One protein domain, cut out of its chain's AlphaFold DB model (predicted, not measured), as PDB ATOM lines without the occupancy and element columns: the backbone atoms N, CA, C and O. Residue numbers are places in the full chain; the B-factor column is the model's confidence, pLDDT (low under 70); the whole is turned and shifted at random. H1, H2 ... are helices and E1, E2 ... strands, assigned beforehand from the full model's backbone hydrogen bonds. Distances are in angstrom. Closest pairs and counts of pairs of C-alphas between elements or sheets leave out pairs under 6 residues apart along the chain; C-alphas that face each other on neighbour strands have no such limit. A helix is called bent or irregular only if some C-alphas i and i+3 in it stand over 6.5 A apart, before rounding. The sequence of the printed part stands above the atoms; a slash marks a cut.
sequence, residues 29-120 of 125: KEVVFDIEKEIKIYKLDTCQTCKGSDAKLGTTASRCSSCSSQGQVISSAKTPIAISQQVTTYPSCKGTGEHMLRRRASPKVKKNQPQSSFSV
ATOM      1  N   LYS A  29      -6.128  44.214  47.964       79.88
ATOM      2  CA  LYS A  29      -4.775  44.629  47.552       79.88
ATOM      3  C   LYS A  29      -4.317  43.914  46.278       79.88
ATOM      4  O   LYS A  29      -3.688  44.529  45.434       79.88
ATOM      5  N   GLU A  30      -4.652  42.637  46.131       76.06
ATOM      6  CA  GLU A  30      -4.277  41.841  44.958       76.06
ATOM      7  C   GLU A  30      -4.979  42.325  43.685       76.06
ATOM      8  O   GLU A  30      -4.416  42.239  42.603       76.06
ATOM      9  N   VAL A  31      -6.190  42.865  43.812       78.31
ATOM     10  CA  VAL A  31      -6.927  43.428  42.676       78.31
ATOM     11  C   VAL A  31      -6.343  44.787  42.279       78.31
ATOM     12  O   VAL A  31      -6.112  45.032  41.104       78.31
ATOM     13  N   VAL A  32      -6.019  45.649  43.248       79.62
ATOM     14  CA  VAL A  32      -5.479  46.998  42.976       79.62
ATOM     15  C   VAL A  32      -4.092  46.971  42.323       79.62
ATOM     16  O   VAL A  32      -3.766  47.870  41.555       79.62
ATOM     17  N   PHE A  33      -3.269  45.965  42.629       79.38
ATOM     18  CA  PHE A  33      -1.896  45.868  42.125       79.38
ATOM     19  C   PHE A  33      -1.739  45.015  40.858       79.38
ATOM     20  O   PHE A  33      -0.600  44.717  40.518       79.38
ATOM     21  N   ASP A  34      -2.834  44.637  40.182       70.00
ATOM     22  CA  ASP A  34      -2.833  43.793  38.972       70.00
ATOM     23  C   ASP A  34      -1.890  42.581  39.103       70.00
ATOM     24  O   ASP A  34      -0.752  42.582  38.633       70.00
ATOM     25  N   ILE A  35      -2.355  41.521  39.768       75.81
ATOM     26  CA  ILE A  35      -1.530  40.325  39.969       75.81
ATOM     27  C   ILE A  35      -1.745  39.264  38.890       75.81
ATOM     28  O   ILE A  35      -2.859  39.002  38.426       75.81
ATOM     29  N   GLU A  36      -0.664  38.565  38.565       75.12
ATOM     30  CA  GLU A  36      -0.706  37.337  37.778       75.12
ATOM     31  C   GLU A  36      -0.845  36.137  38.723       75.12
ATOM     32  O   GLU A  36      -0.011  35.924  39.606       75.12
ATOM     33  N   LYS A  37      -1.915  35.343  38.561       73.06
ATOM     34  CA  LYS A  37      -2.064  34.058  39.262       73.06
ATOM     35  C   LYS A  37      -1.999  32.901  38.276       73.06
ATOM     36  O   LYS A  37      -2.714  32.862  37.273       73.06
ATOM     37  N   GLU A  38      -1.195  31.902  38.616       73.56
ATOM     38  CA  GLU A  38      -1.195  30.620  37.922       73.56
ATOM     39  C   GLU A  38      -2.330  29.736  38.448       73.56
ATOM     40  O   GLU A  38      -2.358  29.359  39.623       73.56
ATOM     41  N   ILE A  39      -3.269  29.377  37.572       75.88
ATOM     42  CA  ILE A  39      -4.385  28.487  37.904       75.88
ATOM     43  C   ILE A  39      -4.189  27.170  37.162       75.88
ATOM     44  O   ILE A  39      -4.061  27.132  35.937       75.88
ATOM     45  N   LYS A  40      -4.198  26.066  37.911       74.94
ATOM     46  CA  LYS A  40      -4.137  24.715  37.344       74.94
ATOM     47  C   LYS A  40      -5.539  24.289  36.920       74.94
ATOM     48  O   LYS A  40      -6.368  23.971  37.772       74.94
ATOM     49  N   ILE A  41      -5.795  24.286  35.613       77.56
ATOM     50  CA  ILE A  41      -7.072  23.858  35.033       77.56
ATOM     51  C   ILE A  41      -6.976  22.405  34.566       77.56
ATOM     52  O   ILE A  41      -6.060  22.005  33.840       77.56
ATOM     53  N   TYR A  42      -7.975  21.608  34.944       76.00
ATOM     54  CA  TYR A  42      -8.103  20.228  34.489       76.00
ATOM     55  C   TYR A  42      -8.996  20.163  33.254       76.00
ATOM     56  O   TYR A  42     -10.219  20.270  33.348       76.00
ATOM     57  N   LYS A  43      -8.392  19.924  32.089       77.62
ATOM     58  CA  LYS A  43      -9.135  19.716  30.844       77.62
ATOM     59  C   LYS A  43      -9.300  18.229  30.554       77.62
ATOM     60  O   LYS A  43      -8.421  17.404  30.817       77.62
ATOM     61  N   LEU A  44     -10.468  17.884  30.023       77.38
ATOM     62  CA  LEU A  44     -10.698  16.564  29.454       77.38
ATOM     63  C   LEU A  44     -10.075  16.550  28.064       77.38
ATOM     64  O   LEU A  44     -10.468  17.329  27.202       77.38
ATOM     65  N   ASP A  45      -9.111  15.663  27.865       77.62
ATOM     66  CA  ASP A  45      -8.472  15.454  26.574       77.62
ATOM     67  C   ASP A  45      -8.761  14.034  26.075       77.62
ATOM     68  O   ASP A  45      -9.115  13.120  26.838       77.62
ATOM     69  N   THR A  46      -8.609  13.845  24.770       75.38
ATOM     70  CA  THR A  46      -8.767  12.545  24.133       75.38
ATOM     71  C   THR A  46      -7.683  11.604  24.644       75.38
ATOM     72  O   THR A  46      -6.489  11.917  24.640       75.38
ATOM     73  N   CYS A  47      -8.089  10.413  25.081       76.06
ATOM     74  CA  CYS A  47      -7.140   9.381  25.473       76.06
ATOM     75  C   CYS A  47      -6.216   9.033  24.296       76.06
ATOM     76  O   CYS A  47      -6.699   8.597  23.256       76.06
ATOM     77  N   GLN A  48      -4.894   9.151  24.447       75.25
ATOM     78  CA  GLN A  48      -3.960   8.770  23.376       75.25
ATOM     79  C   GLN A  48      -3.953   7.256  23.113       75.25
ATOM     80  O   GLN A  48      -3.749   6.819  21.984       75.25
ATOM     81  N   THR A  49      -4.228   6.458  24.148       73.12
ATOM     82  CA  THR A  49      -4.228   4.993  24.098       73.12
ATOM     83  C   THR A  49      -5.409   4.450  23.296       73.12
ATOM     84  O   THR A  49      -5.217   3.592  22.443       73.12
ATOM     85  N   CYS A  50      -6.629   4.939  23.543       71.81
ATOM     86  CA  CYS A  50      -7.828   4.463  22.847       71.81
ATOM     87  C   CYS A  50      -8.373   5.443  21.800       71.81
ATOM     88  O   CYS A  50      -9.334   5.111  21.114       71.81
ATOM     89  N   LYS A  51      -7.803   6.645  21.665       72.06
ATOM     90  CA  LYS A  51      -8.229   7.696  20.719       72.06
ATOM     91  C   LYS A  51      -9.737   7.986  20.756       72.06
ATOM     92  O   LYS A  51     -10.359   8.199  19.725       72.06
ATOM     93  N   GLY A  52     -10.341   7.927  21.945       69.06
ATOM     94  CA  GLY A  52     -11.780   8.150  22.131       69.06
ATOM     95  C   GLY A  52     -12.686   6.966  21.765       69.06
ATOM     96  O   GLY A  52     -13.898   7.079  21.899       69.06
ATOM     97  N   SER A  53     -12.133   5.818  21.362       68.25
ATOM     98  CA  SER A  53     -12.922   4.656  20.925       68.25
ATOM     99  C   SER A  53     -13.472   3.777  22.057       68.25
ATOM    100  O   SER A  53     -14.160   2.812  21.765       68.25
ATOM    101  N   ASP A  54     -13.168   4.043  23.335       64.69
ATOM    102  CA  ASP A  54     -13.457   3.133  24.470       64.69
ATOM    103  C   ASP A  54     -12.844   1.715  24.349       64.69
ATOM    104  O   ASP A  54     -13.071   0.842  25.197       64.69
ATOM    105  N   ALA A  55     -12.019   1.483  23.320       66.31
ATOM    106  CA  ALA A  55     -11.376   0.207  23.035       66.31
ATOM    107  C   ALA A  55     -10.009   0.115  23.705       66.31
ATOM    108  O   ALA A  55      -9.228   1.070  23.708       66.31
ATOM    109  N   LYS A  56      -9.651  -1.070  24.200       66.38
ATOM    110  CA  LYS A  56      -8.243  -1.346  24.501       66.38
ATOM    111  C   LYS A  56      -7.489  -1.528  23.171       66.38
ATOM    112  O   LYS A  56      -8.028  -2.105  22.231       66.38
ATOM    113  N   LEU A  57      -6.238  -1.069  23.086       64.06
ATOM    114  CA  LEU A  57      -5.375  -1.338  21.925       64.06
ATOM    115  C   LEU A  57      -5.366  -2.841  21.608       64.06
ATOM    116  O   LEU A  57      -5.103  -3.657  22.493       64.06
ATOM    117  N   GLY A  58      -5.691  -3.192  20.362       66.69
ATOM    118  CA  GLY A  58      -5.731  -4.576  19.884       66.69
ATOM    119  C   GLY A  58      -7.037  -5.336  20.145       66.69
ATOM    120  O   GLY A  58      -7.094  -6.529  19.864       66.69
ATOM    121  N   THR A  59      -8.092  -4.700  20.668       69.81
ATOM    122  CA  THR A  59      -9.412  -5.350  20.749       69.81
ATOM    123  C   THR A  59     -10.208  -5.148  19.473       69.81
ATOM    124  O   THR A  59     -10.344  -4.023  18.997       69.81
ATOM    125  N   THR A  60     -10.784  -6.230  18.959       67.88
ATOM    126  CA  THR A  60     -11.717  -6.190  17.836       67.88
ATOM    127  C   THR A  60     -13.112  -5.794  18.316       67.88
ATOM    128  O   THR A  60     -13.586  -6.235  19.369       67.88
ATOM    129  N   ALA A  61     -13.773  -4.928  17.551       71.81
ATOM    130  CA  ALA A  61     -15.171  -4.601  17.768       71.81
ATOM    131  C   ALA A  61     -16.031  -5.794  17.330       71.81
ATOM    132  O   ALA A  61     -15.880  -6.312  16.224       71.81
ATOM    133  N   SER A  62     -16.912  -6.267  18.210       76.88
ATOM    134  CA  SER A  62     -17.899  -7.289  17.860       76.88
ATOM    135  C   SER A  62     -19.241  -6.617  17.598       76.88
ATOM    136  O   SER A  62     -19.647  -5.707  18.325       76.88
ATOM    137  N   ARG A  63     -19.952  -7.063  16.559       79.81
ATOM    138  CA  ARG A  63     -21.281  -6.531  16.239       79.81
ATOM    139  C   ARG A  63     -22.246  -6.816  17.387       79.81
ATOM    140  O   ARG A  63     -22.295  -7.931  17.900       79.81
ATOM    141  N   CYS A  64     -23.020  -5.808  17.781       80.25
ATOM    142  CA  CYS A  64     -24.057  -5.985  18.787       80.25
ATOM    143  C   CYS A  64     -25.219  -6.780  18.174       80.25
ATOM    144  O   CYS A  64     -25.911  -6.272  17.287       80.25
ATOM    145  N   SER A  65     -25.439  -8.009  18.645       80.62
ATOM    146  CA  SER A  65     -26.552  -8.861  18.203       80.62
ATOM    147  C   SER A  65     -27.910  -8.306  18.635       80.62
ATOM    148  O   SER A  65     -28.876  -8.405  17.889       80.62
ATOM    149  N   SER A  66     -27.981  -7.646  19.795       81.31
ATOM    150  CA  SER A  66     -29.232  -7.126  20.363       81.31
ATOM    151  C   SER A  66     -29.844  -5.958  19.589       81.31
ATOM    152  O   SER A  66     -31.045  -5.734  19.682       81.31
ATOM    153  N   CYS A  67     -29.041  -5.197  18.840       80.31
ATOM    154  CA  CYS A  67     -29.532  -4.106  17.992       80.31
ATOM    155  C   CYS A  67     -29.162  -4.287  16.515       80.31
ATOM    156  O   CYS A  67     -29.245  -3.327  15.753       80.31
ATOM    157  N   SER A  68     -28.717  -5.483  16.110       80.62
ATOM    158  CA  SER A  68     -28.328  -5.813  14.732       80.62
ATOM    159  C   SER A  68     -27.433  -4.756  14.078       80.62
ATOM    160  O   SER A  68     -27.688  -4.321  12.957       80.62
ATOM    161  N   SER A  69     -26.403  -4.287  14.789       75.56
ATOM    162  CA  SER A  69     -25.503  -3.192  14.368       75.56
ATOM    163  C   SER A  69     -26.145  -1.815  14.115       75.56
ATOM    164  O   SER A  69     -25.461  -0.886  13.700       75.56
ATOM    165  N   GLN A  70     -27.432  -1.630  14.424       80.00
ATOM    166  CA  GLN A  70     -28.133  -0.356  14.229       80.00
ATOM    167  C   GLN A  70     -27.904   0.647  15.368       80.00
ATOM    168  O   GLN A  70     -28.118   1.843  15.189       80.00
ATOM    169  N   GLY A  71     -27.512   0.181  16.559       77.12
ATOM    170  CA  GLY A  71     -27.302   1.032  17.742       77.12
ATOM    171  C   GLY A  71     -28.592   1.514  18.424       77.12
ATOM    172  O   GLY A  71     -28.556   1.988  19.559       77.12
ATOM    173  N   GLN A  72     -29.740   1.349  17.774       84.44
ATOM    174  CA  GLN A  72     -31.048   1.784  18.254       84.44
ATOM    175  C   GLN A  72     -32.017   0.602  18.243       84.44
ATOM    176  O   GLN A  72     -31.897  -0.301  17.417       84.44
ATOM    177  N   VAL A  73     -32.963   0.611  19.177       86.19
ATOM    178  CA  VAL A  73     -34.059  -0.355  19.269       86.19
ATOM    179  C   VAL A  73     -35.382   0.394  19.187       86.19
ATOM    180  O   VAL A  73     -35.528   1.488  19.734       86.19
ATOM    181  N   ILE A  74     -36.334  -0.180  18.457       86.12
ATOM    182  CA  ILE A  74     -37.666   0.396  18.284       86.12
ATOM    183  C   ILE A  74     -38.586  -0.288  19.290       86.12
ATOM    184  O   ILE A  74     -38.855  -1.482  19.174       86.12
ATOM    185  N   SER A  75     -39.070   0.472  20.265       83.56
ATOM    186  CA  SER A  75     -40.071   0.013  21.225       83.56
ATOM    187  C   SER A  75     -41.438   0.501  20.766       83.56
ATOM    188  O   SER A  75     -41.658   1.702  20.616       83.56
ATOM    189  N   SER A  76     -42.362  -0.422  20.503       86.06
ATOM    190  CA  SER A  76     -43.743  -0.074  20.162       86.06
ATOM    191  C   SER A  76     -44.607  -0.161  21.414       86.06
ATOM    192  O   SER A  76     -44.793  -1.233  21.984       86.06
ATOM    193  N   ALA A  77     -45.123   0.981  21.860       85.19
ATOM    194  CA  ALA A  77     -46.095   1.042  22.939       85.19
ATOM    195  C   ALA A  77     -47.495   1.109  22.322       85.19
ATOM    196  O   ALA A  77     -47.802   2.025  21.552       85.19
ATOM    197  N   LYS A  78     -48.326   0.111  22.635       86.31
ATOM    198  CA  LYS A  78     -49.740   0.086  22.254       86.31
ATOM    199  C   LYS A  78     -50.553   0.677  23.395       86.31
ATOM    200  O   LYS A  78     -50.571   0.113  24.486       86.31
ATOM    201  N   THR A  79     -51.222   1.790  23.140       84.50
ATOM    202  CA  THR A  79     -52.264   2.322  24.018       84.50
ATOM    203  C   THR A  79     -53.631   2.085  23.372       84.50
ATOM    204  O   THR A  79     -53.704   1.857  22.163       84.50
ATOM    205  N   PRO A  80     -54.737   2.125  24.136       87.06
ATOM    206  CA  PRO A  80     -56.078   1.865  23.599       87.06
ATOM    207  C   PRO A  80     -56.491   2.785  22.437       87.06
ATOM    208  O   PRO A  80     -57.397   2.452  21.685       87.06
ATOM    209  N   ILE A  81     -55.829   3.937  22.295       88.75
ATOM    210  CA  ILE A  81     -56.163   4.986  21.325       88.75
ATOM    211  C   ILE A  81     -55.181   4.994  20.142       88.75
ATOM    212  O   ILE A  81     -55.547   5.411  19.045       88.75
ATOM    213  N   ALA A  82     -53.935   4.547  20.330       85.38
ATOM    214  CA  ALA A  82     -52.905   4.647  19.301       85.38
ATOM    215  C   ALA A  82     -51.749   3.660  19.507       85.38
ATOM    216  O   ALA A  82     -51.509   3.129  20.590       85.38
ATOM    217  N   ILE A  83     -50.965   3.467  18.448       86.31
ATOM    218  CA  ILE A  83     -49.676   2.779  18.517       86.31
ATOM    219  C   ILE A  83     -48.589   3.837  18.352       86.31
ATOM    220  O   ILE A  83     -48.482   4.455  17.293       86.31
ATOM    221  N   SER A  84     -47.771   4.040  19.384       85.19
ATOM    222  CA  SER A  84     -46.606   4.927  19.321       85.19
ATOM    223  C   SER A  84     -45.323   4.108  19.204       85.19
ATOM    224  O   SER A  84     -45.094   3.193  19.997       85.19
ATOM    225  N   GLN A  85     -44.476   4.438  18.230       87.12
ATOM    226  CA  GLN A  85     -43.143   3.853  18.084       87.12
ATOM    227  C   GLN A  85     -42.104   4.809  18.670       87.12
ATOM    228  O   GLN A  85     -41.955   5.936  18.204       87.12
ATOM    229  N   GLN A  86     -41.379   4.356  19.688       83.94
ATOM    230  CA  GLN A  86     -40.282   5.088  20.306       83.94
ATOM    231  C   GLN A  86     -38.957   4.475  19.862       83.94
ATOM    232  O   GLN A  86     -38.745   3.268  19.974       83.94
ATOM    233  N   VAL A  87     -38.064   5.309  19.339       84.75
ATOM    234  CA  VAL A  87     -36.709   4.895  18.971       84.75
ATOM    235  C   VAL A  87     -35.787   5.256  20.123       84.75
ATOM    236  O   VAL A  87     -35.597   6.434  20.418       84.75
ATOM    237  N   THR A  88     -35.210   4.247  20.768       82.38
ATOM    238  CA  THR A  88     -34.319   4.432  21.918       82.38
ATOM    239  C   THR A  88     -32.940   3.869  21.595       82.38
ATOM    240  O   THR A  88     -32.807   2.850  20.915       82.38
ATOM    241  N   THR A  89     -31.884   4.531  22.061       84.56
ATOM    242  CA  THR A  89     -30.518   4.008  21.953       84.56
ATOM    243  C   THR A  89     -30.360   2.776  22.838       84.56
ATOM    244  O   THR A  89     -30.791   2.756  23.990       84.56
ATOM    245  N   TYR A  90     -29.751   1.716  22.304       82.38
ATOM    246  CA  TYR A  90     -29.568   0.493  23.081       82.38
ATOM    247  C   TYR A  90     -28.448   0.691  24.122       82.38
ATOM    248  O   TYR A  90     -27.328   1.039  23.729       82.38
ATOM    249  N   PRO A  91     -28.694   0.465  25.429       76.19
ATOM    250  CA  PRO A  91     -27.761   0.851  26.490       76.19
ATOM    251  C   PRO A  91     -26.435   0.086  26.442       76.19
ATOM    252  O   PRO A  91     -25.385   0.672  26.708       76.19
ATOM    253  N   SER A  92     -26.433  -1.187  26.034       77.56
ATOM    254  CA  SER A  92     -25.206  -1.996  26.024       77.56
ATOM    255  C   SER A  92     -24.184  -1.456  25.016       77.56
ATOM    256  O   SER A  92     -23.004  -1.286  25.340       77.56
ATOM    257  N   CYS A  93     -24.627  -1.105  23.804       75.81
ATOM    258  CA  CYS A  93     -23.762  -0.516  22.779       75.81
ATOM    259  C   CYS A  93     -23.760   1.020  22.772       75.81
ATOM    260  O   CYS A  93     -23.038   1.601  21.979       75.81
ATOM    261  N   LYS A  94     -24.520   1.702  23.640       74.62
ATOM    262  CA  LYS A  94     -24.594   3.177  23.700       74.62
ATOM    263  C   LYS A  94     -24.833   3.848  22.334       74.62
ATOM    264  O   LYS A  94     -24.325   4.932  22.078       74.62
ATOM    265  N   GLY A  95     -25.567   3.202  21.426       71.50
ATOM    266  CA  GLY A  95     -25.803   3.751  20.087       71.50
ATOM    267  C   GLY A  95     -24.739   3.447  19.029       71.50
ATOM    268  O   GLY A  95     -24.979   3.753  17.865       71.50
ATOM    269  N   THR A  96     -23.611   2.812  19.368       75.69
ATOM    270  CA  THR A  96     -22.530   2.541  18.396       75.69
ATOM    271  C   THR A  96     -22.829   1.368  17.462       75.69
ATOM    272  O   THR A  96     -22.208   1.247  16.415       75.69
ATOM    273  N   GLY A  97     -23.749   0.468  17.835       74.12
ATOM    274  CA  GLY A  97     -24.015  -0.767  17.080       74.12
ATOM    275  C   GLY A  97     -22.949  -1.859  17.264       74.12
ATOM    276  O   GLY A  97     -23.152  -3.002  16.854       74.12
ATOM    277  N   GLU A  98     -21.862  -1.552  17.967       75.88
ATOM    278  CA  GLU A  98     -20.743  -2.458  18.207       75.88
ATOM    279  C   GLU A  98     -20.388  -2.479  19.695       75.88
ATOM    280  O   GLU A  98     -20.368  -1.448  20.371       75.88
ATOM    281  N   HIS A  99     -20.112  -3.664  20.231       72.56
ATOM    282  CA  HIS A  99     -19.642  -3.816  21.599       72.56
ATOM    283  C   HIS A  99     -18.185  -4.269  21.594       72.56
ATOM    284  O   HIS A  99     -17.813  -5.257  20.964       72.56
ATOM    285  N   MET A 100     -17.352  -3.552  22.340       70.56
ATOM    286  CA  MET A 100     -15.968  -3.952  22.563       70.56
ATOM    287  C   MET A 100     -15.933  -4.933  23.726       70.56
ATOM    288  O   MET A 100     -16.365  -4.613  24.833       70.56
ATOM    289  N   LEU A 101     -15.438  -6.144  23.473       63.69
ATOM    290  CA  LEU A 101     -15.468  -7.249  24.438       63.69
ATOM    291  C   LEU A 101     -14.644  -6.968  25.711       63.69
ATOM    292  O   LEU A 101     -14.898  -7.542  26.764       63.69
ATOM    293  N   ARG A 102     -13.655  -6.065  25.628       61.16
ATOM    294  CA  ARG A 102     -12.826  -5.631  26.762       61.16
ATOM    295  C   ARG A 102     -12.761  -4.106  26.852       61.16
ATOM    296  O   ARG A 102     -11.779  -3.490  26.444       61.16
ATOM    297  N   ARG A 103     -13.791  -3.507  27.450       60.25
ATOM    298  CA  ARG A 103     -13.786  -2.095  27.861       60.25
ATOM    299  C   ARG A 103     -12.912  -1.940  29.109       60.25
ATOM    300  O   ARG A 103     -13.300  -2.356  30.195       60.25
ATOM    301  N   ARG A 104     -11.702  -1.401  28.955       59.22
ATOM    302  CA  ARG A 104     -10.843  -0.994  30.091       59.22
ATOM    303  C   ARG A 104     -10.253   0.408  29.939       59.22
ATOM    304  O   ARG A 104      -9.579   0.859  30.855       59.22
ATOM    305  N   ALA A 105     -10.481   1.080  28.813       61.12
ATOM    306  CA  ALA A 105     -10.005   2.438  28.599       61.12
ATOM    307  C   ALA A 105     -11.185   3.405  28.706       61.12
ATOM    308  O   ALA A 105     -12.190   3.212  28.030       61.12
ATOM    309  N   SER A 106     -11.063   4.418  29.563       61.47
ATOM    310  CA  SER A 106     -11.953   5.578  29.528       61.47
ATOM    311  C   SER A 106     -11.550   6.471  28.348       61.47
ATOM    312  O   SER A 106     -10.355   6.715  28.162       61.47
ATOM    313  N   PRO A 107     -12.502   7.006  27.567       65.06
ATOM    314  CA  PRO A 107     -12.193   7.733  26.336       65.06
ATOM    315  C   PRO A 107     -11.714   9.157  26.639       65.06
ATOM    316  O   PRO A 107     -10.966   9.750  25.862       65.06
ATOM    317  N   LYS A 108     -12.123   9.675  27.802       66.75
ATOM    318  CA  LYS A 108     -11.806  10.993  28.334       66.75
ATOM    319  C   LYS A 108     -10.724  10.833  29.399       66.75
ATOM    320  O   LYS A 108     -10.971  10.227  30.442       66.75
ATOM    321  N   VAL A 109      -9.535  11.366  29.141       67.56
ATOM    322  CA  VAL A 109      -8.454  11.441  30.129       67.56
ATOM    323  C   VAL A 109      -8.484  12.837  30.734       67.56
ATOM    324  O   VAL A 109      -8.389  13.827  30.014       67.56
ATOM    325  N   LYS A 110      -8.616  12.930  32.062       60.88
ATOM    326  CA  LYS A 110      -8.395  14.190  32.782       60.88
ATOM    327  C   LYS A 110      -6.902  14.493  32.720       60.88
ATOM    328  O   LYS A 110      -6.124  13.852  33.425       60.88
ATOM    329  N   LYS A 111      -6.495  15.426  31.864       60.94
ATOM    330  CA  LYS A 111      -5.133  15.955  31.887       60.94
ATOM    331  C   LYS A 111      -5.129  17.221  32.730       60.94
ATOM    332  O   LYS A 111      -5.977  18.095  32.574       60.94
ATOM    333  N   ASN A 112      -4.169  17.303  33.641       56.22
ATOM    334  CA  ASN A 112      -3.829  18.571  34.261       56.22
ATOM    335  C   ASN A 112      -3.105  19.383  33.186       56.22
ATOM    336  O   ASN A 112      -2.026  18.971  32.759       56.22
ATOM    337  N   GLN A 113      -3.720  20.452  32.683       57.66
ATOM    338  CA  GLN A 113      -3.066  21.352  31.741       57.66
ATOM    339  C   GLN A 113      -2.636  22.591  32.536       57.66
ATOM    340  O   GLN A 113      -3.468  23.446  32.828       57.66
ATOM    341  N   PRO A 114      -1.357  22.687  32.941       54.34
ATOM    342  CA  PRO A 114      -0.933  23.644  33.958       54.34
ATOM    343  C   PRO A 114      -0.760  25.092  33.468       54.34
ATOM    344  O   PRO A 114      -0.144  25.873  34.175       54.34
ATOM    345  N   GLN A 115      -1.237  25.479  32.281       50.34
ATOM    346  CA  GLN A 115      -0.771  26.717  31.637       50.34
ATOM    347  C   GLN A 115      -1.888  27.587  31.079       50.34
ATOM    348  O   GLN A 115      -1.971  27.842  29.882       50.34
ATOM    349  N   SER A 116      -2.739  28.082  31.960       58.91
ATOM    350  CA  SER A 116      -3.440  29.328  31.679       58.91
ATOM    351  C   SER A 116      -3.131  30.272  32.826       58.91
ATOM    352  O   SER A 116      -3.786  30.236  33.867       58.91
ATOM    353  N   SER A 117      -2.059  31.045  32.663       58.19
ATOM    354  CA  SER A 117      -1.832  32.257  33.438       58.19
ATOM    355  C   SER A 117      -2.975  33.208  33.096       58.19
ATOM    356  O   SER A 117      -3.091  33.657  31.955       58.19
ATOM    357  N   PHE A 118      -3.866  33.445  34.052       64.94
ATOM    358  CA  PHE A 118      -4.904  34.454  33.898       64.94
ATOM    359  C   PHE A 118      -4.417  35.714  34.604       64.94
ATOM    360  O   PHE A 118      -4.197  35.705  35.817       64.94
ATOM    361  N   SER A 119      -4.235  36.789  33.841       63.19
ATOM    362  CA  SER A 119      -4.085  38.126  34.399       63.19
ATOM    363  C   SER A 119      -5.475  38.636  34.768       63.19
ATOM    364  O   SER A 119      -6.371  38.738  33.926       63.19
ATOM    365  N   VAL A 120      -5.685  38.900  36.056       67.38
ATOM    366  CA  VAL A 120      -6.919  39.534  36.520       67.38
ATOM    367  C   VAL A 120      -6.660  41.028  36.505       67.38
ATOM    368  O   VAL A 120      -6.055  41.552  37.432       67.38
TER     369      VAL A 120
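What this domain is: This is residues 29 to 120 of the 125 residues of the protein "CR-type domain-containing protein" of Lactuca sativa (UniProt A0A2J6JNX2). A long, bent ribbon runs out and folds back on itself, made of three separate two-stranded pieces: the long pair E1 and E6 at one end, the very short pair E2 and E5 near the bend, and the hairpin E3 and E4 as an arm at the other end, with residues 78 to 83 at its tip sticking out. The short helix H1 lies at the end of the long pair away from the bend. The printed part has 92 residues, with one named helix and six named strands in the order H1, E1, E2, E3, E4, E5, E6; each of the three sheets is antiparallel, and the class is mostly strand. The whole is extended and flat, with a radius of gyration of the C-alphas of 22.9 A and spans of 71 by 45 by 13 A.

Where its parts are: E1, residues 36 to 46, is 29.4 A long and starts with C-alpha 36 at (-0.706, 37.337, 37.778). E6, residues 108 to 119, is the longest strand by residues and ends with C-alpha 119 at (-4.085, 38.126, 34.399), 28.9 A from its first. E2, residues 61 to 63, and E5, residues 98 to 100, are each 6.6 A long. E3, residues 72 to 78, is 19.2 A long, and its C-alpha 78 is at (-49.740, 0.086, 22.254). E4, residues 83 to 89, is 19.5 A long. H1, residues 29 to 32, is 5.2 A long.

How they stand to each other: E1 and E6 are antiparallel at 157 degrees, and C-alphas 44 and 110, 4.7 A apart, face each other. N 45 and O 109 are within hydrogen-bond range at 2.9 A, and so are N 113 and O 41 at 3.0 A. E6 bends by 53 degrees at residue 114; beyond the bend, N 118 and O 37 are 3.5 A apart. H1 joins E1 by a tight link and is apart from E6. H1 is too short for an O i to N i+4 pair, but its one O i to N i+3 pair is within range. E2 and E5 are antiparallel at 139 degrees, with N 99 and O 62 2.8 A apart; both strands are apart from E1 and E6. E3 and E4 form a hairpin at 156 degrees, with N 75 and O 86 2.8 A apart, and both are apart from E2 and E5.

The domain as a whole: The two C-alphas farthest apart, those of Phe 33 and Pro 80, are 72.2 A apart, while the first and last printed C-alphas are 12.3 A apart. The printed part has no cut. The link from E1 to E2, residues 47 to 60, is long. The mean pLDDT of the printed part is 73.8, and residues 52 to 60 and 101 to 120 are under 70.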